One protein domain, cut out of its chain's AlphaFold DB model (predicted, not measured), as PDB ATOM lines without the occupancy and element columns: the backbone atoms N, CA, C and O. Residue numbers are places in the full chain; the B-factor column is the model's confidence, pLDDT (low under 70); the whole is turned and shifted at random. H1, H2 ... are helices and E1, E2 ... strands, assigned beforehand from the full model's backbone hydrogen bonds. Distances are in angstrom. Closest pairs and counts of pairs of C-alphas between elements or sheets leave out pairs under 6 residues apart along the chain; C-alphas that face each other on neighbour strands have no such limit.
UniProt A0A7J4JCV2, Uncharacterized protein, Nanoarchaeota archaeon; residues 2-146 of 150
ATOM      1  N   ARG A   2      18.949 -19.541 -21.935       63.44
ATOM      2  CA  ARG A   2      18.240 -18.251 -22.006       63.44
ATOM      3  C   ARG A   2      18.932 -17.237 -21.080       63.44
ATOM      4  O   ARG A   2      19.131 -17.560 -19.915       63.44
ATOM      5  N   GLU A   3      19.307 -16.066 -21.595       67.06
ATOM      6  CA  GLU A   3      20.140 -15.056 -20.908       67.06
ATOM      7  C   GLU A   3      19.654 -14.714 -19.490       67.06
ATOM      8  O   GLU A   3      20.465 -14.622 -18.571       67.06
ATOM      9  N   TRP A   4      18.337 -14.706 -19.271       64.56
ATOM     10  CA  TRP A   4      17.729 -14.485 -17.957       64.56
ATOM     11  C   TRP A   4      18.167 -15.471 -16.863       64.56
ATOM     12  O   TRP A   4      18.205 -15.108 -15.691       64.56
ATOM     13  N   ALA A   5      18.487 -16.722 -17.212       67.75
ATOM     14  CA  ALA A   5      18.924 -17.719 -16.235       67.75
ATOM     15  C   ALA A   5      20.328 -17.394 -15.708       67.75
ATOM     16  O   ALA A   5      20.628 -17.639 -14.541       67.75
ATOM     17  N   LEU A   6      21.173 -16.808 -16.561       74.75
ATOM     18  CA  LEU A   6      22.502 -16.349 -16.182       74.75
ATOM     19  C   LEU A   6      22.429 -15.051 -15.359       74.75
ATOM     20  O   LEU A   6      23.197 -14.908 -14.413       74.75
ATOM     21  N   ASP A   7      21.489 -14.147 -15.661       69.00
ATOM     22  CA  ASP A   7      21.247 -12.938 -14.851       69.00
ATOM     23  C   ASP A   7      20.712 -13.279 -13.460       69.00
ATOM     24  O   ASP A   7      21.219 -12.776 -12.457       69.00
ATOM     25  N   LEU A   8      19.745 -14.200 -13.385       69.69
ATOM     26  CA  LEU A   8      19.243 -14.728 -12.120       69.69
ATOM     27  C   LEU A   8      20.379 -15.366 -11.313       69.69
ATOM     28  O   LEU A   8      20.533 -15.049 -10.136       69.69
ATOM     29  N   HIS A   9      21.186 -16.233 -11.938       73.50
ATOM     30  CA  HIS A   9      22.320 -16.880 -11.275       73.50
ATOM     31  C   HIS A   9      23.340 -15.858 -10.753       73.50
ATOM     32  O   HIS A   9      23.793 -15.958  -9.616       73.50
ATOM     33  N   TYR A  10      23.663 -14.841 -11.554       77.69
ATOM     34  CA  TYR A  10      24.581 -13.779 -11.160       77.69
ATOM     35  C   TYR A  10      24.056 -12.983  -9.962       77.69
ATOM     36  O   TYR A  10      24.774 -12.818  -8.978       77.69
ATOM     37  N   ALA A  11      22.792 -12.559  -9.986       70.94
ATOM     38  CA  ALA A  11      22.192 -11.795  -8.897       70.94
ATOM     39  C   ALA A  11      22.160 -12.580  -7.571       70.94
ATOM     40  O   ALA A  11      22.603 -12.068  -6.540       70.94
ATOM     41  N   VAL A  12      21.716 -13.845  -7.593       75.69
ATOM     42  CA  VAL A  12      21.667 -14.690  -6.380       75.69
ATOM     43  C   VAL A  12      23.055 -15.111  -5.887       75.69
ATOM     44  O   VAL A  12      23.210 -15.445  -4.717       75.69
ATOM     45  N   SER A  13      24.076 -15.085  -6.754       80.06
ATOM     46  CA  SER A  13      25.473 -15.307  -6.349       80.06
ATOM     47  C   SER A  13      26.065 -14.121  -5.577       80.06
ATOM     48  O   SER A  13      27.006 -14.297  -4.806       80.06
ATOM     49  N   ARG A  14      25.518 -12.913  -5.771       82.19
ATOM     50  CA  ARG A  14      25.993 -11.676  -5.133       82.19
ATOM     51  C   ARG A  14      25.335 -11.425  -3.789       82.19
ATOM     52  O   ARG A  14      26.013 -10.997  -2.859       82.19
ATOM     53  N   TYR A  15      24.035 -11.690  -3.696       85.75
ATOM     54  CA  TYR A  15      23.261 -11.458  -2.487       85.75
ATOM     55  C   TYR A  15      22.325 -12.629  -2.198       85.75
ATOM     56  O   TYR A  15      21.709 -13.173  -3.116       85.75
ATOM     57  N   PRO A  16      22.179 -13.020  -0.923       87.25
ATOM     58  CA  PRO A  16      21.310 -14.122  -0.556       87.25
ATOM     59  C   PRO A  16      19.833 -13.721  -0.624       87.25
ATOM     60  O   PRO A  16      19.462 -12.558  -0.470       87.25
ATOM     61  N   SER A  17      18.967 -14.716  -0.793       86.25
ATOM     62  CA  SER A  17      17.520 -14.545  -0.644       86.25
ATOM     63  C   SER A  17      17.131 -14.322   0.822       86.25
ATOM     64  O   SER A  17      17.701 -14.929   1.733       86.25
ATOM     65  N   ALA A  18      16.088 -13.518   1.049       87.19
ATOM     66  CA  ALA A  18      15.514 -13.271   2.370       87.19
ATOM     67  C   ALA A  18      14.952 -14.531   3.044       87.19
ATOM     68  O   ALA A  18      14.765 -14.533   4.260       87.19
ATOM     69  N   LEU A  19      14.770 -15.627   2.299       88.38
ATOM     70  CA  LEU A  19      14.503 -16.956   2.848       88.38
ATOM     71  C   LEU A  19      15.499 -17.349   3.953       88.38
ATOM     72  O   LEU A  19      15.101 -17.957   4.943       88.38
ATOM     73  N   PHE A  20      16.770 -16.962   3.817       89.12
ATOM     74  CA  PHE A  20      17.825 -17.268   4.787       89.12
ATOM     75  C   PHE A  20      17.979 -16.202   5.887       89.12
ATOM     76  O   PHE A  20      18.796 -16.356   6.790       89.12
ATOM     77  N   PHE A  21      17.183 -15.128   5.838       90.19
ATOM     78  CA  PHE A  21      17.272 -13.974   6.737       90.19
ATOM     79  C   PHE A  21      15.900 -13.661   7.348       90.19
ATOM     80  O   PHE A  21      15.305 -12.620   7.056       90.19
ATOM     81  N   PRO A  22      15.386 -14.524   8.245       88.25
ATOM     82  CA  PRO A  22      14.048 -14.361   8.812       88.25
ATOM     83  C   PRO A  22      13.865 -13.001   9.497       88.25
ATOM     84  O   PRO A  22      12.797 -12.407   9.394       88.25
ATOM     85  N   LYS A  23      14.911 -12.452  10.129       90.06
ATOM     86  CA  LYS A  23      14.869 -11.121  10.761       90.06
ATOM     87  C   LYS A  23      14.497 -10.003   9.777       90.06
ATOM     88  O   LYS A  23      13.701  -9.140  10.129       90.06
ATOM     89  N   VAL A  24      15.013 -10.055   8.547       90.19
ATOM     90  CA  VAL A  24      14.710  -9.070   7.493       90.19
ATOM     91  C   VAL A  24      13.277  -9.232   6.992       90.19
ATOM     92  O   VAL A  24      12.581  -8.247   6.753       90.19
ATOM     93  N   VAL A  25      12.800 -10.475   6.878       89.44
ATOM     94  CA  VAL A  25      11.416 -10.763   6.472       89.44
ATOM     95  C   VAL A  25      10.426 -10.243   7.511       89.44
ATOM     96  O   VAL A  25       9.425  -9.623   7.156       89.44
ATOM     97  N   TRP A  26      10.688 -10.478   8.797       89.25
ATOM     98  CA  TRP A  26       9.807 -10.033   9.876       89.25
ATOM     99  C   TRP A  26       9.863  -8.517  10.105       89.25
ATOM    100  O   TRP A  26       8.830  -7.928  10.440       89.25
ATOM    101  N   GLY A  27      11.012  -7.902   9.820       90.62
ATOM    102  CA  GLY A  27      11.323  -6.502  10.082       90.62
ATOM    103  C   GLY A  27      12.018  -6.362  11.433       90.62
ATOM    104  O   GLY A  27      11.403  -6.578  12.474       90.62
ATOM    105  N   SER A  28      13.309  -6.035  11.415       93.25
ATOM    106  CA  SER A  28      14.157  -5.954  12.608       93.25
ATOM    107  C   SER A  28      14.847  -4.596  12.680       93.25
ATOM    108  O   SER A  28      16.008  -4.464  12.296       93.25
ATOM    109  N   PHE A  29      14.137  -3.592  13.186       95.12
ATOM    110  CA  PHE A  29      14.624  -2.214  13.248       95.12
ATOM    111  C   PHE A  29      15.557  -1.968  14.451       95.12
ATOM    112  O   PHE A  29      15.343  -2.548  15.522       95.12
ATOM    113  N   PRO A  30      16.593  -1.119  14.309       92.06
ATOM    114  CA  PRO A  30      17.410  -0.671  15.435       92.06
ATOM    115  C   PRO A  30      16.581   0.069  16.494       92.06
ATOM    116  O   PRO A  30      15.598   0.733  16.178       92.06
ATOM    117  N   LYS A  31      17.009   0.022  17.761       94.19
ATOM    118  CA  LYS A  31      16.383   0.783  18.862       94.19
ATOM    119  C   LYS A  31      16.867   2.241  18.897       94.19
ATOM    120  O   LYS A  31      17.327   2.714  19.933       94.19
ATOM    121  N   THR A  32      16.812   2.919  17.757       96.19
ATOM    122  CA  THR A  32      17.126   4.347  17.601       96.19
ATOM    123  C   THR A  32      15.861   5.127  17.238       96.19
ATOM    124  O   THR A  32      14.810   4.532  16.981       96.19
ATOM    125  N   GLU A  33      15.941   6.459  17.219       95.94
ATOM    126  CA  GLU A  33      14.828   7.312  16.778       95.94
ATOM    127  C   GLU A  33      14.453   7.010  15.314       95.94
ATOM    128  O   GLU A  33      13.277   6.839  14.994       95.94
ATOM    129  N   GLU A  34      15.445   6.852  14.434       96.88
ATOM    130  CA  GLU A  34      15.238   6.485  13.031       96.88
ATOM    131  C   GLU A  34      14.572   5.115  12.918       96.88
ATOM    132  O   GLU A  34      13.589   4.972  12.194       96.88
ATOM    133  N   GLY A  35      15.053   4.122  13.673       96.81
ATOM    134  CA  GLY A  35      14.483   2.774  13.668       96.81
ATOM    135  C   GLY A  35      13.021   2.743  14.124       96.81
ATOM    136  O   GLY A  35      12.211   2.024  13.540       96.81
ATOM    137  N   MET A  36      12.645   3.585  15.091       97.62
ATOM    138  CA  MET A  36      11.247   3.759  15.496       97.62
ATOM    139  C   MET A  36      10.387   4.305  14.345       97.62
ATOM    140  O   MET A  36       9.306   3.776  14.078       97.62
ATOM    141  N   TYR A  37      10.847   5.340  13.638       98.31
ATOM    142  CA  TYR A  37      10.110   5.899  12.498       98.31
ATOM    143  C   TYR A  37      10.055   4.943  11.301       98.31
ATOM    144  O   TYR A  37       9.016   4.855  10.642       98.31
ATOM    145  N   GLN A  38      11.120   4.175  11.058       98.00
ATOM    146  CA  GLN A  38      11.115   3.080  10.089       98.00
ATOM    147  C   GLN A  38      10.054   2.033  10.441       98.00
ATOM    148  O   GLN A  38       9.299   1.619   9.563       98.00
ATOM    149  N   GLU A  39       9.947   1.635  11.711       97.81
ATOM    150  CA  GLU A  39       8.947   0.663  12.161       97.81
ATOM    151  C   GLU A  39       7.514   1.188  11.987       97.81
ATOM    152  O   GLU A  39       6.635   0.449  11.530       97.81
ATOM    153  N   ILE A  40       7.271   2.464  12.312       97.88
ATOM    154  CA  ILE A  40       5.977   3.120  12.080       97.88
ATOM    155  C   ILE A  40       5.634   3.074  10.588       97.88
ATOM    156  O   ILE A  40       4.575   2.568  10.217       97.88
ATOM    157  N   PHE A  41       6.546   3.536   9.728       98.00
ATOM    158  CA  PHE A  41       6.318   3.559   8.286       98.00
ATOM    159  C   PHE A  41       6.109   2.157   7.709       98.00
ATOM    160  O   PHE A  41       5.205   1.947   6.906       98.00
ATOM    161  N   PHE A  42       6.887   1.171   8.160       97.81
ATOM    162  CA  PHE A  42       6.735  -0.228   7.769       97.81
ATOM    163  C   PHE A  42       5.320  -0.743   8.054       97.81
ATOM    164  O   PHE A  42       4.694  -1.334   7.174       97.81
ATOM    165  N   LYS A  43       4.782  -0.484   9.253       97.19
ATOM    166  CA  LYS A  43       3.415  -0.887   9.621       97.19
ATOM    167  C   LYS A  43       2.364  -0.182   8.762       97.19
ATOM    168  O   LYS A  43       1.417  -0.832   8.321       97.19
ATOM    169  N   GLU A  44       2.537   1.107   8.480       97.69
ATOM    170  CA  GLU A  44       1.625   1.852   7.602       97.69
ATOM    171  C   GLU A  44       1.667   1.359   6.151       97.69
ATOM    172  O   GLU A  44       0.623   1.211   5.514       97.69
ATOM    173  N   LEU A  45       2.842   1.003   5.627       97.12
ATOM    174  CA  LEU A  45       2.951   0.368   4.313       97.12
ATOM    175  C   LEU A  45       2.216  -0.977   4.279       97.12
ATOM    176  O   LEU A  45       1.520  -1.270   3.305       97.12
ATOM    177  N   GLN A  46       2.315  -1.787   5.338       96.88
ATOM    178  CA  GLN A  46       1.574  -3.049   5.410       96.88
ATOM    179  C   GLN A  46       0.056  -2.837   5.348       96.88
ATOM    180  O   GLN A  46      -0.632  -3.574   4.639       96.88
ATOM    181  N   LYS A  47      -0.466  -1.808   6.032       96.06
ATOM    182  CA  LYS A  47      -1.881  -1.408   5.922       96.06
ATOM    183  C   LYS A  47      -2.238  -0.964   4.499       96.06
ATOM    184  O   LYS A  47      -3.309  -1.301   4.009       96.06
ATOM    185  N   ASN A  48      -1.302  -0.322   3.799       93.62
ATOM    186  CA  ASN A  48      -1.425   0.105   2.400       93.62
ATOM    187  C   ASN A  48      -1.149  -1.007   1.366       93.62
ATOM    188  O   ASN A  48      -0.858  -0.742   0.192       93.62
ATOM    189  N   GLY A  49      -1.246  -2.273   1.780       95.00
ATOM    190  CA  GLY A  49      -1.194  -3.435   0.893       95.00
ATOM    191  C   GLY A  49       0.211  -3.919   0.535       95.00
ATOM    192  O   GLY A  49       0.331  -4.867  -0.249       95.00
ATOM    193  N   PHE A  50       1.265  -3.334   1.111       96.19
ATOM    194  CA  PHE A  50       2.611  -3.884   0.995       96.19
ATOM    195  C   PHE A  50       2.742  -5.180   1.804       96.19
ATOM    196  O   PHE A  50       2.165  -5.345   2.879       96.19
ATOM    197  N   ARG A  51       3.515  -6.134   1.290       95.81
ATOM    198  CA  ARG A  51       3.647  -7.475   1.866       95.81
ATOM    199  C   ARG A  51       5.103  -7.843   2.073       95.81
ATOM    200  O   ARG A  51       5.980  -7.442   1.315       95.81
ATOM    201  N   ARG A  52       5.347  -8.660   3.092       94.25
ATOM    202  CA  ARG A  52       6.636  -9.322   3.292       94.25
ATOM    203  C   ARG A  52       6.846 -10.353   2.190       94.25
ATOM    204  O   ARG A  52       5.893 -10.984   1.733       94.25
ATOM    205  N   THR A  53       8.096 -10.564   1.806       88.50
ATOM    206  CA  THR A  53       8.466 -11.628   0.876       88.50
ATOM    207  C   THR A  53       9.812 -12.217   1.255       88.50
ATOM    208  O   THR A  53      10.735 -11.492   1.627       88.50
ATOM    209  N   VAL A  54       9.919 -13.536   1.134       86.56
ATOM    210  CA  VAL A  54      11.187 -14.267   1.257       86.56
ATOM    211  C   VAL A  54      11.994 -14.219  -0.043       86.56
ATOM    212  O   VAL A  54      13.186 -14.494  -0.049       86.56
ATOM    213  N   TRP A  55      11.356 -13.841  -1.153       83.31
ATOM    214  CA  TRP A  55      11.939 -13.912  -2.494       83.31
ATOM    215  C   TRP A  55      12.761 -12.682  -2.883       83.31
ATOM    216  O   TRP A  55      13.343 -12.664  -3.961       83.31
ATOM    217  N   GLN A  56      12.811 -11.655  -2.036       85.94
ATOM    218  CA  GLN A  56      13.706 -10.519  -2.255       85.94
ATOM    219  C   GLN A  56      15.152 -10.913  -1.932       85.94
ATOM    220  O   GLN A  56      15.395 -11.696  -1.011       85.94
ATOM    221  N   LEU A  57      16.108 -10.342  -2.664       88.25
ATOM    222  CA  LEU A  57      17.516 -10.353  -2.262       88.25
ATOM    223  C   LEU A  57      17.697  -9.506  -0.998       88.25
ATOM    224  O   LEU A  57      16.976  -8.524  -0.825       88.25
ATOM    225  N   VAL A  58      18.635  -9.877  -0.133       90.31
ATOM    226  CA  VAL A  58      18.989  -9.124   1.077       90.31
ATOM    227  C   VAL A  58      20.303  -8.404   0.841       90.31
ATOM    228  O   VAL A  58      21.342  -9.037   0.649       90.31
ATOM    229  N   PHE A  59      20.249  -7.078   0.860       91.69
ATOM    230  CA  PHE A  59      21.426  -6.235   0.693       91.69
ATOM    231  C   PHE A  59      22.140  -5.975   2.027       91.69
ATOM    232  O   PHE A  59      21.555  -6.201   3.092       91.69
ATOM    233  N   PRO A  60      23.410  -5.524   1.998       92.31
ATOM    234  CA  PRO A  60      24.137  -5.173   3.209       92.31
ATOM    235  C   PRO A  60      23.339  -4.172   4.042       92.31
ATOM    236  O   PRO A  60      22.731  -3.255   3.493       92.31
ATOM    237  N   GLU A  61      23.328  -4.383   5.360       92.94
ATOM    238  CA  GLU A  61      22.637  -3.527   6.338       92.94
ATOM    239  C   GLU A  61      21.106  -3.488   6.209       92.94
ATOM    240  O   GLU A  61      20.449  -2.758   6.951       92.94
ATOM    241  N   GLN A  62      20.504  -4.290   5.321       94.69
ATOM    242  CA  GLN A  62      19.052  -4.345   5.192       94.69
ATOM    243  C   GLN A  62      18.429  -4.919   6.477       94.69
ATOM    244  O   GLN A  62      18.687  -6.057   6.867       94.69
ATOM    245  N   SER A  63      17.585  -4.122   7.131       94.94
ATOM    246  CA  SER A  63      16.890  -4.437   8.382       94.94
ATOM    247  C   SER A  63      15.469  -4.958   8.149       94.94
ATOM    248  O   SER A  63      14.955  -5.758   8.937       94.94
ATOM    249  N   ALA A  64      14.838  -4.540   7.048       96.56
ATOM    250  CA  ALA A  64      13.520  -5.002   6.627       96.56
ATOM    251  C   ALA A  64      13.312  -4.844   5.114       96.56
ATOM    252  O   ALA A  64      14.053  -4.131   4.431       96.56
ATOM    253  N   GLY A  65      12.272  -5.479   4.572       95.00
ATOM    254  CA  GLY A  65      11.831  -5.195   3.210       95.00
ATOM    255  C   GLY A  65      10.401  -5.629   2.913       95.00
ATOM    256  O   GLY A  65       9.929  -6.658   3.403       95.00
ATOM    257  N   LEU A  66       9.723  -4.836   2.092       96.00
ATOM    258  CA  LEU A  66       8.343  -5.019   1.672       96.00
ATOM    259  C   LEU A  66       8.216  -4.873   0.158       96.00
ATOM    260  O   LEU A  66       8.995  -4.185  -0.486       96.00
ATOM    261  N   ILE A  67       7.177  -5.484  -0.395       94.12
ATOM    262  CA  ILE A  67       6.838  -5.405  -1.815       94.12
ATOM    263  C   ILE A  67       5.374  -5.013  -2.006       94.12
ATOM    264  O   ILE A  67       4.527  -5.372  -1.186       94.12
ATOM    265  N   LYS A  68       5.035  -4.352  -3.109       93.81
ATOM    266  CA  LYS A  68       3.639  -4.133  -3.520       93.81
ATOM    267  C   LYS A  68       3.517  -4.326  -5.019       93.81
ATOM    268  O   LYS A  68       4.188  -3.650  -5.786       93.81
ATOM    269  N   LYS A  69       2.636  -5.235  -5.439       91.12
ATOM    270  CA  LYS A  69       2.281  -5.364  -6.857       91.12
ATOM    271  C   LYS A  69       1.519  -4.119  -7.299       91.12
ATOM    272  O   LYS A  69       0.633  -3.664  -6.575       91.12
ATOM    273  N   ILE A  70       1.827  -3.626  -8.488       89.19
ATOM    274  CA  ILE A  70       1.140  -2.499  -9.124       89.19
ATOM    275  C   ILE A  70       0.688  -2.897 -10.536       89.19
ATOM    276  O   ILE A  70       1.159  -3.914 -11.057       89.19
ATOM    277  N   PRO A  71      -0.248  -2.155 -11.157       88.12
ATOM    278  CA  PRO A  71      -0.581  -2.361 -12.561       88.12
ATOM    279  C   PRO A  71       0.668  -2.282 -13.443       88.12
ATOM    280  O   PRO A  71       1.584  -1.515 -13.144       88.12
ATOM    281  N   LEU A  72       0.684  -3.066 -14.523       84.00
ATOM    282  CA  LEU A  72       1.766  -3.036 -15.502       84.00
ATOM    283  C   LEU A  72       1.875  -1.635 -16.107       84.00
ATOM    284  O   LEU A  72       0.911  -1.140 -16.688       84.00
ATOM    285  N   GLN A  73       3.034  -1.011 -15.930       82.75
ATOM    286  CA  GLN A  73       3.369   0.280 -16.519       82.75
ATOM    287  C   GLN A  73       3.873   0.092 -17.959       82.75
ATOM    288  O   GLN A  73       4.247  -1.013 -18.358       82.75
ATOM    289  N   GLU A  74       3.908   1.172 -18.744       77.06
ATOM    290  CA  GLU A  74       4.371   1.144 -20.145       77.06
ATOM    291  C   GLU A  74       5.824   0.659 -20.289       77.06
ATOM    292  O   GLU A  74       6.181   0.037 -21.287       77.06
ATOM    293  N   ASP A  75       6.649   0.882 -19.267       74.56
ATOM    294  CA  ASP A  75       8.044   0.436 -19.196       74.56
ATOM    295  C   ASP A  75       8.222  -1.018 -18.714       74.56
ATOM    296  O   ASP A  75       9.347  -1.502 -18.570       74.56
ATOM    297  N   GLY A  76       7.118  -1.724 -18.454       77.12
ATOM    298  CA  GLY A  76       7.106  -3.109 -17.997       77.12
ATOM    299  C   GLY A  76       7.250  -3.303 -16.485       77.12
ATOM    300  O   GLY A  76       7.181  -4.448 -16.025       77.12
ATOM    301  N   THR A  77       7.421  -2.238 -15.695       83.00
ATOM    302  CA  THR A  77       7.448  -2.341 -14.229       83.00
ATOM    303  C   THR A  77       6.061  -2.662 -13.672       83.00
ATOM    304  O   THR A  77       5.030  -2.240 -14.201       83.00
ATOM    305  N   ASN A  78       6.011  -3.476 -12.618       86.06
ATOM    306  CA  ASN A  78       4.752  -3.894 -11.988       86.06
ATOM    307  C   ASN A  78       4.905  -4.327 -10.521       86.06
ATOM    308  O   ASN A  78       4.011  -4.964  -9.950       86.06
ATOM    309  N   GLU A  79       6.012  -3.967  -9.874       89.81
ATOM    310  CA  GLU A  79       6.202  -4.183  -8.445       89.81
ATOM    311  C   GLU A  79       7.048  -3.071  -7.817       89.81
ATOM    312  O   GLU A  79       8.105  -2.723  -8.329       89.81
ATOM    313  N   TYR A  80       6.605  -2.543  -6.678       91.75
ATOM    314  CA  TYR A  80       7.442  -1.722  -5.808       91.75
ATOM    315  C   TYR A  80       8.182  -2.594  -4.808       91.75
ATOM    316  O   TYR A  80       7.584  -3.492  -4.211       91.75
ATOM    317  N   HIS A  81       9.453  -2.284  -4.589       92.94
ATOM    318  CA  HIS A  81      10.336  -2.915  -3.620       92.94
ATOM    319  C   HIS A  81      10.816  -1.851  -2.639       92.94
ATOM    320  O   HIS A  81      11.565  -0.958  -3.013       92.94
ATOM    321  N   VAL A  82      10.387  -1.938  -1.381       94.81
ATOM    322  CA  VAL A  82      10.786  -1.016  -0.313       94.81
ATOM    323  C   VAL A  82      11.738  -1.730   0.629       94.81
ATOM    324  O   VAL A  82      11.418  -2.797   1.152       94.81
ATOM    325  N   ARG A  83      12.899  -1.134   0.874       95.31
ATOM    326  CA  ARG A  83      13.961  -1.674   1.723       95.31
ATOM    327  C   ARG A  83      14.287  -0.682   2.821       95.31
ATOM    328  O   ARG A  83      14.333   0.522   2.590       95.31
ATOM    329  N   PHE A  84      14.528  -1.214   4.006       96.69
ATOM    330  CA  PHE A  84      14.912  -0.451   5.182       96.69
ATOM    331  C   PHE A  84      16.320  -0.871   5.568       96.69
ATOM    332  O   PHE A  84      16.612  -2.068   5.567       96.69
ATOM    333  N   TYR A  85      17.166   0.095   5.898       96.25
ATOM    334  CA  TYR A  85      18.560  -0.129   6.259       96.25
ATOM    335  C   TYR A  85      18.816   0.283   7.707       96.25
ATOM    336  O   TYR A  85      18.136   1.154   8.254       96.25
ATOM    337  N   SER A  86      19.785  -0.364   8.353       94.25
ATOM    338  CA  SER A  86      20.126  -0.106   9.756       94.25
ATOM    339  C   SER A  86      20.715   1.282  10.009       94.25
ATOM    340  O   SER A  86      20.734   1.717  11.155       94.25
ATOM    341  N   ASP A  87      21.173   1.977   8.967       94.62
ATOM    342  CA  ASP A  87      21.643   3.367   9.025       94.62
ATOM    343  C   ASP A  87      20.503   4.403   8.964       94.62
ATOM    344  O   ASP A  87      20.753   5.606   8.934       94.62
ATOM    345  N   GLY A  88      19.248   3.947   8.945       94.81
ATOM    346  CA  GLY A  88      18.064   4.798   8.911       94.81
ATOM    347  C   GLY A  88      17.490   5.002   7.511       94.81
ATOM    348  O   GLY A  88      16.328   5.390   7.409       94.81
ATOM    349  N   ILE A  89      18.209   4.665   6.435       96.31
ATOM    350  CA  ILE A  89      17.719   4.900   5.071       96.31
ATOM    351  C   ILE A  89      16.553   3.964   4.722       96.31
ATOM    352  O   ILE A  89      16.562   2.766   5.017       96.31
ATOM    353  N   ILE A  90      15.543   4.521   4.056       96.31
ATOM    354  CA  ILE A  90      14.438   3.809   3.418       96.31
ATOM    355  C   ILE A  90      14.537   4.072   1.919       96.31
ATOM    356  O   ILE A  90      14.493   5.219   1.473       96.31
ATOM    357  N   HIS A  91      14.662   3.007   1.140       94.19
ATOM    358  CA  HIS A  91      14.813   3.072  -0.310       94.19
ATOM    359  C   HIS A  91      13.661   2.337  -0.985       94.19
ATOM    360  O   HIS A  91      13.196   1.315  -0.479       94.19
ATOM    361  N   CYS A  92      13.187   2.862  -2.111       92.25
ATOM    362  CA  CYS A  92      12.145   2.247  -2.919       92.25
ATOM    363  C   CYS A  92      12.585   2.163  -4.377       92.25
ATOM    364  O   CYS A  92      13.073   3.146  -4.933       92.25
ATOM    365  N   GLU A  93      12.350   1.006  -4.979       89.31
ATOM    366  CA  GLU A  93      12.610   0.722  -6.385       89.31
ATOM    367  C   GLU A  93      11.299   0.290  -7.057       89.31
ATOM    368  O   GLU A  93      10.506  -0.449  -6.466       89.31
ATOM    369  N   SER A  94      11.062   0.743  -8.291       83.06
ATOM    370  CA  SER A  94      10.062   0.128  -9.175       83.06
ATOM    371  C   SER A  94      10.767  -0.882 -10.067       83.06
ATOM    372  O   SER A  94      11.702  -0.524 -10.788       83.06
ATOM    373  N   GLU A  95      10.333  -2.135 -10.009       79.50
ATOM    374  CA  GLU A  95      10.942  -3.254 -10.716       79.50
ATOM    375  C   GLU A  95       9.903  -3.998 -11.573       79.50
ATOM    376  O   GLU A  95       8.695  -4.016 -11.300       79.50
ATOM    377  N   VAL A  96      10.381  -4.666 -12.624       76.12
ATOM    378  CA  VAL A  96       9.621  -5.736 -13.283       76.12
ATOM    379  C   VAL A  96       9.416  -6.860 -12.269       76.12
ATOM    380  O   VAL A  96      10.326  -7.203 -11.531       76.12
ATOM    381  N   HIS A  97       8.242  -7.468 -12.219       73.56
ATOM    382  CA  HIS A  97       7.847  -8.434 -11.200       73.56
ATOM    383  C   HIS A  97       8.784  -9.640 -11.151       73.56
ATOM    384  O   HIS A  97       9.136 -10.213 -12.182       73.56
ATOM    385  N   ARG A  98       9.096 -10.091  -9.930       65.69
ATOM    386  CA  ARG A  98      10.105 -11.128  -9.626       65.69
ATOM    387  C   ARG A  98       9.997 -12.468 -10.358       65.69
ATOM    388  O   ARG A  98      10.976 -13.199 -10.438       65.69
ATOM    389  N   PHE A  99       8.811 -12.821 -10.853       63.66
ATOM    390  CA  PHE A  99       8.585 -14.065 -11.604       63.66
ATOM    391  C   PHE A  99       8.584 -13.858 -13.124       63.66
ATOM    392  O   PHE A  99       8.350 -14.800 -13.878       63.66
ATOM    393  N   SER A 100       8.826 -12.629 -13.584       65.69
ATOM    394  CA  SER A 100       9.054 -12.343 -14.994       65.69
ATOM    395  C   SER A 100      10.428 -12.873 -15.410       65.69
ATOM    396  O   SER A 100      11.412 -12.618 -14.709       65.69
ATOM    397  N   PRO A 101      10.550 -13.513 -16.587       60.88
ATOM    398  CA  PRO A 101      11.848 -13.827 -17.176       60.88
ATOM    399  C   PRO A 101      12.729 -12.592 -17.401       60.88
ATOM    400  O   PRO A 101      13.886 -12.746 -17.754       60.88
ATOM    401  N   HIS A 102      12.198 -11.374 -17.283       61.81
ATOM    402  CA  HIS A 102      12.952 -10.131 -17.465       61.81
ATOM    403  C   HIS A 102      13.158  -9.387 -16.142       61.81
ATOM    404  O   HIS A 102      13.520  -8.224 -16.149       61.81
ATOM    405  N   HIS A 103      12.941 -10.021 -14.984       63.59
ATOM    406  CA  HIS A 103      13.091  -9.346 -13.689       63.59
ATOM    407  C   HIS A 103      14.489  -8.729 -13.477       63.59
ATOM    408  O   HIS A 103      14.614  -7.638 -12.926       63.59
ATOM    409  N   PHE A 104      15.540  -9.413 -13.939       58.09
ATOM    410  CA  PHE A 104      16.930  -8.966 -13.777       58.09
ATOM    411  C   PHE A 104      17.482  -8.179 -14.971       58.09
ATOM    412  O   PHE A 104      18.518  -7.537 -14.832       58.09
ATOM    413  N   SER A 105      16.794  -8.217 -16.114       63.62
ATOM    414  CA  SER A 105      17.171  -7.522 -17.351       63.62
ATOM    415  C   SER A 105      16.221  -6.374 -17.723       63.62
ATOM    416  O   SER A 105      16.444  -5.678 -18.709       63.62
ATOM    417  N   GLY A 106      15.138  -6.197 -16.968       59.97
ATOM    418  CA  GLY A 106      14.090  -5.213 -17.205       59.97
ATOM    419  C   GLY A 106      14.384  -3.852 -16.583       59.97
ATOM    420  O   GLY A 106      15.336  -3.681 -15.821       59.97
ATOM    421  N   VAL A 107      13.536  -2.875 -16.912       65.19
ATOM    422  CA  VAL A 107      13.652  -1.497 -16.419       65.19
ATOM    423  C   VAL A 107      13.542  -1.471 -14.893       65.19
ATOM    424  O   VAL A 107      12.676  -2.123 -14.304       65.19
ATOM    425  N   ARG A 108      14.440  -0.713 -14.255       67.31
ATOM    426  CA  ARG A 108      14.425  -0.435 -12.817       67.31
ATOM    427  C   ARG A 108      14.498   1.063 -12.587       67.31
ATOM    428  O   ARG A 108      15.472   1.700 -12.992       67.31
ATOM    429  N   HIS A 109      13.505   1.606 -11.892       73.88
ATOM    430  CA  HIS A 109      13.520   3.005 -11.464       73.88
ATOM    431  C   HIS A 109      13.960   3.088 -10.012       73.88
ATOM    432  O   HIS A 109      13.261   2.619  -9.116       73.88
ATOM    433  N   LYS A 110      15.142   3.675  -9.808       63.66
ATOM    434  CA  LYS A 110      15.850   3.735  -8.518       63.66
ATOM    435  C   LYS A 110      15.329   4.819  -7.586       63.66
ATOM    436  O   LYS A 110      15.531   4.740  -6.378       63.66
ATOM    437  N   ASP A 111      14.677   5.831  -8.154       68.81
ATOM    438  CA  ASP A 111      14.087   6.925  -7.398       68.81
ATOM    439  C   ASP A 111      12.593   6.676  -7.157       68.81
ATOM    440  O   ASP A 111      11.710   7.313  -7.732       68.81
ATOM    441  N   GLY A 112      12.308   5.712  -6.282       74.38
ATOM    442  CA  GLY A 112      10.979   5.530  -5.710       74.38
ATOM    443  C   GLY A 112      10.683   6.506  -4.566       74.38
ATOM    444  O   GLY A 112       9.651   6.355  -3.913       74.38
ATOM    445  N   THR A 113      11.546   7.494  -4.278       82.56
ATOM    446  CA  THR A 113      11.336   8.396  -3.130       82.56
ATOM    447  C   THR A 113      10.067   9.225  -3.298       82.56
ATOM    448  O   THR A 113       9.302   9.354  -2.346       82.56
ATOM    449  N   ARG A 114       9.758   9.659  -4.528       86.19
ATOM    450  CA  ARG A 114       8.487  10.325  -4.871       86.19
ATOM    451  C   ARG A 114       7.266   9.433  -4.650       86.19
ATOM    452  O   ARG A 114       6.216   9.911  -4.235       86.19
ATOM    453  N   VAL A 115       7.391   8.130  -4.907       88.88
ATOM    454  CA  VAL A 115       6.321   7.157  -4.632       88.88
ATOM    455  C   VAL A 115       6.100   7.040  -3.126       88.88
ATOM    456  O   VAL A 115       4.961   7.095  -2.669       88.88
ATOM    457  N   LEU A 116       7.179   6.920  -2.348       92.31
ATOM    458  CA  LEU A 116       7.087   6.864  -0.890       92.31
ATOM    459  C   LEU A 116       6.518   8.158  -0.300       92.31
ATOM    460  O   LEU A 116       5.691   8.086   0.602       92.31
ATOM    461  N   GLU A 117       6.924   9.322  -0.812       94.50
ATOM    462  CA  GLU A 117       6.365  10.631  -0.449       94.50
ATOM    463  C   GLU A 117       4.864  10.678  -0.682       94.50
ATOM    464  O   GLU A 117       4.114  11.034   0.225       94.50
ATOM    465  N   LYS A 118       4.429  10.285  -1.882       93.25
ATOM    466  CA  LYS A 118       3.019  10.275  -2.244       93.25
ATOM    467  C   LYS A 118       2.214   9.415  -1.275       93.25
ATOM    468  O   LYS A 118       1.264   9.903  -0.676       93.25
ATOM    469  N   ILE A 119       2.641   8.171  -1.047       94.69
ATOM    470  CA  ILE A 119       1.966   7.263  -0.108       94.69
ATOM    471  C   ILE A 119       1.958   7.873   1.304       94.69
ATOM    472  O   ILE A 119       0.926   7.896   1.967       94.69
ATOM    473  N   LEU A 120       3.090   8.408   1.767       96.81
ATOM    474  CA  LEU A 120       3.216   8.982   3.106       96.81
ATOM    475  C   LEU A 120       2.275  10.171   3.334       96.81
ATOM    476  O   LEU A 120       1.649  10.273   4.391       96.81
ATOM    477  N   TYR A 121       2.185  11.094   2.379       96.06
ATOM    478  CA  TYR A 121       1.401  12.312   2.556       96.06
ATOM    479  C   TYR A 121      -0.069  12.130   2.179       96.06
ATOM    480  O   TYR A 121      -0.911  12.659   2.906       96.06
ATOM    481  N   GLU A 122      -0.377  11.349   1.142       94.44
ATOM    482  CA  GLU A 122      -1.733  11.197   0.599       94.44
ATOM    483  C   GLU A 122      -2.487   9.975   1.142       94.44
ATOM    484  O   GLU A 122      -3.704  10.040   1.281       94.44
ATOM    485  N   GLU A 123      -1.798   8.875   1.468       94.25
ATOM    486  CA  GLU A 123      -2.449   7.600   1.828       94.25
ATOM    487  C   GLU A 123      -2.366   7.272   3.331       94.25
ATOM    488  O   GLU A 123      -3.137   6.455   3.829       94.25
ATOM    489  N   MET A 124      -1.442   7.887   4.083       94.69
ATOM    490  CA  MET A 124      -1.240   7.570   5.506       94.69
ATOM    491  C   MET A 124      -1.889   8.590   6.449       94.69
ATOM    492  O   MET A 124      -1.609   9.792   6.395       94.69
ATOM    493  N   GLU A 125      -2.671   8.098   7.410       94.50
ATOM    494  CA  GLU A 125      -3.277   8.891   8.488       94.50
ATOM    495  C   GLU A 125      -2.307   9.056   9.673       94.50
ATOM    496  O   GLU A 125      -2.512   8.543  10.772       94.50
ATOM    497  N   LEU A 126      -1.203   9.768   9.438       95.69
ATOM    498  CA  LEU A 126      -0.205  10.104  10.458       95.69
ATOM    499  C   LEU A 126      -0.169  11.610  10.726       95.69
ATOM    500  O   LEU A 126      -0.407  12.422   9.831       95.69
ATOM    501  N   HIS A 127       0.210  11.991  11.947       96.88
ATOM    502  CA  HIS A 127       0.467  13.393  12.273       96.88
ATOM    503  C   HIS A 127       1.617  13.949  11.416       96.88
ATOM    504  O   HIS A 127       2.613  13.258  11.186       96.88
ATOM    505  N   LEU A 128       1.510  15.210  10.985       96.00
ATOM    506  CA  LEU A 128       2.458  15.826  10.048       96.00
ATOM    507  C   LEU A 128       3.913  15.754  10.541       96.00
ATOM    508  O   LEU A 128       4.805  15.403   9.780       96.00
ATOM    509  N   THR A 129       4.144  15.964  11.839       97.06
ATOM    510  CA  THR A 129       5.493  15.857  12.427       97.06
ATOM    511  C   THR A 129       6.105  14.460  12.291       97.06
ATOM    512  O   THR A 129       7.316  14.341  12.123       97.06
ATOM    513  N   ILE A 130       5.289  13.401  12.340       97.62
ATOM    514  CA  ILE A 130       5.744  12.021  12.124       97.62
ATOM    515  C   ILE A 130       6.048  11.813  10.640       97.62
ATOM    516  O   ILE A 130       7.085  11.236  10.315       97.62
ATOM    517  N   LYS A 131       5.192  12.326   9.744       97.75
ATOM    518  CA  LYS A 131       5.438  12.283   8.296       97.75
ATOM    519  C   LYS A 131       6.769  12.951   7.951       97.75
ATOM    520  O   LYS A 131       7.607  12.330   7.312       97.75
ATOM    521  N   ASP A 132       7.037  14.143   8.468       97.31
ATOM    522  CA  ASP A 132       8.283  14.862   8.179       97.31
ATOM    523  C   ASP A 132       9.527  14.133   8.705       97.31
ATOM    524  O   ASP A 132      10.589  14.162   8.078       97.31
ATOM    525  N   LYS A 133       9.409  13.447   9.849       98.12
ATOM    526  CA  LYS A 133      10.480  12.607  10.396       98.12
ATOM    527  C   LYS A 133      10.744  11.383   9.522       98.12
ATOM    528  O   LYS A 133      11.899  11.127   9.203       98.12
ATOM    529  N   ILE A 134       9.696  10.688   9.076       97.94
ATOM    530  CA  ILE A 134       9.806   9.550   8.149       97.94
ATOM    531  C   ILE A 134      10.379  10.002   6.804       97.94
ATOM    532  O   ILE A 134      11.275   9.355   6.270       97.94
ATOM    533  N   ARG A 135       9.915  11.132   6.263       97.06
ATOM    534  CA  ARG A 135      10.369  11.643   4.970       97.06
ATOM    535  C   ARG A 135      11.880  11.863   4.938       97.06
ATOM    536  O   ARG A 135      12.519  11.559   3.932       97.06
ATOM    537  N   LYS A 136      12.471  12.359   6.026       97.06
ATOM    538  CA  LYS A 136      13.929  12.559   6.129       97.06
ATOM    539  C   LYS A 136      14.736  11.265   6.004       97.06
ATOM    540  O   LYS A 136      15.921  11.336   5.708       97.06
ATOM    541  N   LEU A 137      14.099  10.112   6.197       96.94
ATOM    542  CA  LEU A 137      14.720   8.798   6.060       96.94
ATOM    543  C   LEU A 137      14.728   8.289   4.612       96.94
ATOM    544  O   LEU A 137      15.397   7.301   4.324       96.94
ATOM    545  N   PHE A 138      13.996   8.920   3.688       96.19
ATOM    546  CA  PHE A 138      13.975   8.473   2.295       96.19
ATOM    547  C   PHE A 138      15.289   8.821   1.599       96.19
ATOM    548  O   PHE A 138      15.690   9.986   1.554       96.19
ATOM    549  N   GLY A 139      15.926   7.808   1.024       92.50
ATOM    550  CA  GLY A 139      17.205   7.926   0.338       92.50
ATOM    551  C   GLY A 139      17.399   6.829  -0.703       92.50
ATOM    552  O   GLY A 139      16.510   6.014  -0.949       92.50
ATOM    553  N   ILE A 140      18.577   6.825  -1.323       89.62
ATOM    554  CA  ILE A 140      18.931   5.910  -2.411       89.62
ATOM    555  C   ILE A 140      20.084   5.006  -1.958       89.62
ATOM    556  O   ILE A 140      21.068   5.486  -1.392       89.62
ATOM    557  N   LYS A 141      19.955   3.695  -2.200       86.94
ATOM    558  CA  LYS A 141      20.990   2.673  -1.967       86.94
ATOM    559  C   LYS A 141      21.055   1.740  -3.180       86.94
ATOM    560  O   LYS A 141      20.309   0.772  -3.272       86.94
ATOM    561  N   ASP A 142      21.988   1.992  -4.092       80.38
ATOM    562  CA  ASP A 142      22.020   1.362  -5.423       80.38
ATOM    563  C   ASP A 142      22.624  -0.060  -5.472       80.38
ATOM    564  O   ASP A 142      23.262  -0.458  -6.448       80.38
ATOM    565  N   TYR A 143      22.399  -0.889  -4.448       81.25
ATOM    566  CA  TYR A 143      22.887  -2.279  -4.434       81.25
ATOM    567  C   TYR A 143      22.316  -3.134  -5.578       81.25
ATOM    568  O   TYR A 143      22.954  -4.094  -6.020       81.25
ATOM    569  N   ALA A 144      21.136  -2.781  -6.098       73.50
ATOM    570  CA  ALA A 144      20.519  -3.473  -7.223       73.50
ATOM    571  C   ALA A 144      21.332  -3.361  -8.527       73.50
ATOM    572  O   ALA A 144      21.224  -4.247  -9.379       73.50
ATOM    573  N   GLU A 145      22.192  -2.344  -8.688       73.94
ATOM    574  CA  GLU A 145      23.102  -2.249  -9.841       73.94
ATOM    575  C   GLU A 145      24.103  -3.401  -9.886       73.94
ATOM    576  O   GLU A 145      24.467  -3.888 -10.956       73.94
ATOM    577  N   HIS A 146      24.528  -3.882  -8.718       76.81
ATOM    578  CA  HIS A 146      25.483  -4.981  -8.623       76.81
ATOM    579  C   HIS A 146      24.870  -6.326  -9.032       76.81
ATOM    580  O   HIS A 146      25.596  -7.306  -9.195       76.81
TER     581      HIS A 146
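What this domain is: This is residues 2 to 146 of the 150 residues of an uncharacterized protein of Nanoarchaeota archaeon (UniProt A0A7J4JCV2). A small twisted sheet of three strands forms a wall, with H3 lying along one of its faces and H4 crossing the same face; H5 packs on both of these helices at one end of the longest axis, and H1 reaches out as an arm at the other end. H2 sits beside the sheet next to E1, and the short H6 comes back towards H1. The 145 printed residues include six named helices and three named strands in the order H1 H2 H3 E1 E2 E3 H4 H5 H6; the sheet order is E1 - E2 - E3, antiparallel throughout, and the class is mixed, helices and strands. The whole is compact, with a radius of gyration of the C-alphas of 14.9 A, yet elongated in outline, spanning 50 by 33 by 22 A.

How they stand to each other: Begin with the sheet: E1 at residues 62 to 69, E2 at residues 79 to 85 and E3 at residues 90 to 95 form a meander, each strand the antiparallel neighbour of the one before. E1 and E2 are a hairpin, with directions 166 degrees apart; look at N 66 and O 82, within hydrogen-bond range at 2.8 A. E2 and E3 are a hairpin too, at 156 degrees, with N 81 and O 93 at 2.8 A. The sheet is twisted, its C-alphas lying up to 4.3 A off the best plane. Outside the named strands, residues 108 to 109 pair antiparallel with residues 94 to 95 of E3. H3, residues 33 to 47, is over E1 and E2 at a height over the sheet of 9.8 A and runs along the strands, at 18 degrees to E2 on the local plane; its closest C-alpha pair with E2 is Gln 38 and Phe 84, 7.1 A. H4, residues 113 to 123, is on the same face, over E2 and E3 at a height over the sheet of 11.2 A; it runs across the strands, at 81 degrees to E3 on the local plane, and its line rises 39.7 degrees, only just short of standing up from the sheet. These make two layers, helices on one face of a sheet. H5, residues 128 to 135, touches H3 about perpendicular, at 83 degrees, the closest C-alphas being those of Tyr 37 and Ile 134, 5.7 A. H4 and H5 touch as a helical hairpin, with a shallow tilt of 23 degrees, opposite ways; their closest C-alphas are those of Leu 120 and Lys 131, 6.5 A. H2, residues 22 to 26, is at the sheet's level, and the C-alphas of Val 24 and Ala 64 in E1 come to 4.3 A. H1, residues 3 to 14, and H6, residues 143 to 146, are close but not clearly touching, the C-alphas of Arg 14 and His 146 being 7.6 A apart. In H1 to H5 every O i to N i+4 pair is within hydrogen-bond range; H6 is too short for such a pair.

Where its parts are: Find C-alpha 62 at (19.052, -4.345, 5.192), where E1 begins its 20.7 A; E2 measures 19.6 A and E3 16.2 A. Find C-alpha 33 at (14.828, 7.312, 16.778); from there H3 runs 21.8 A. H1 starts at C-alpha 3, (20.140, -15.056, -20.908), and covers 17.2 A, while H4 covers 14.7 A and H5 10.3 A. H2 and H6 are short, and H6 ends at C-alpha 146, (25.483, -4.981, -8.623).

The domain as a whole: The C-alphas of Arg 2 and Thr 129 are the two farthest apart, at 50.1 A. The printed part has no cut. The links from H3 to E1, residues 48 to 61, and from E3 to H4, residues 96 to 112, are long. The mean pLDDT of the printed part is 87.0; in this model 19 residues are under 70, namely 2 to 5, 7 to 8, 98 to 108 and 110 to 111.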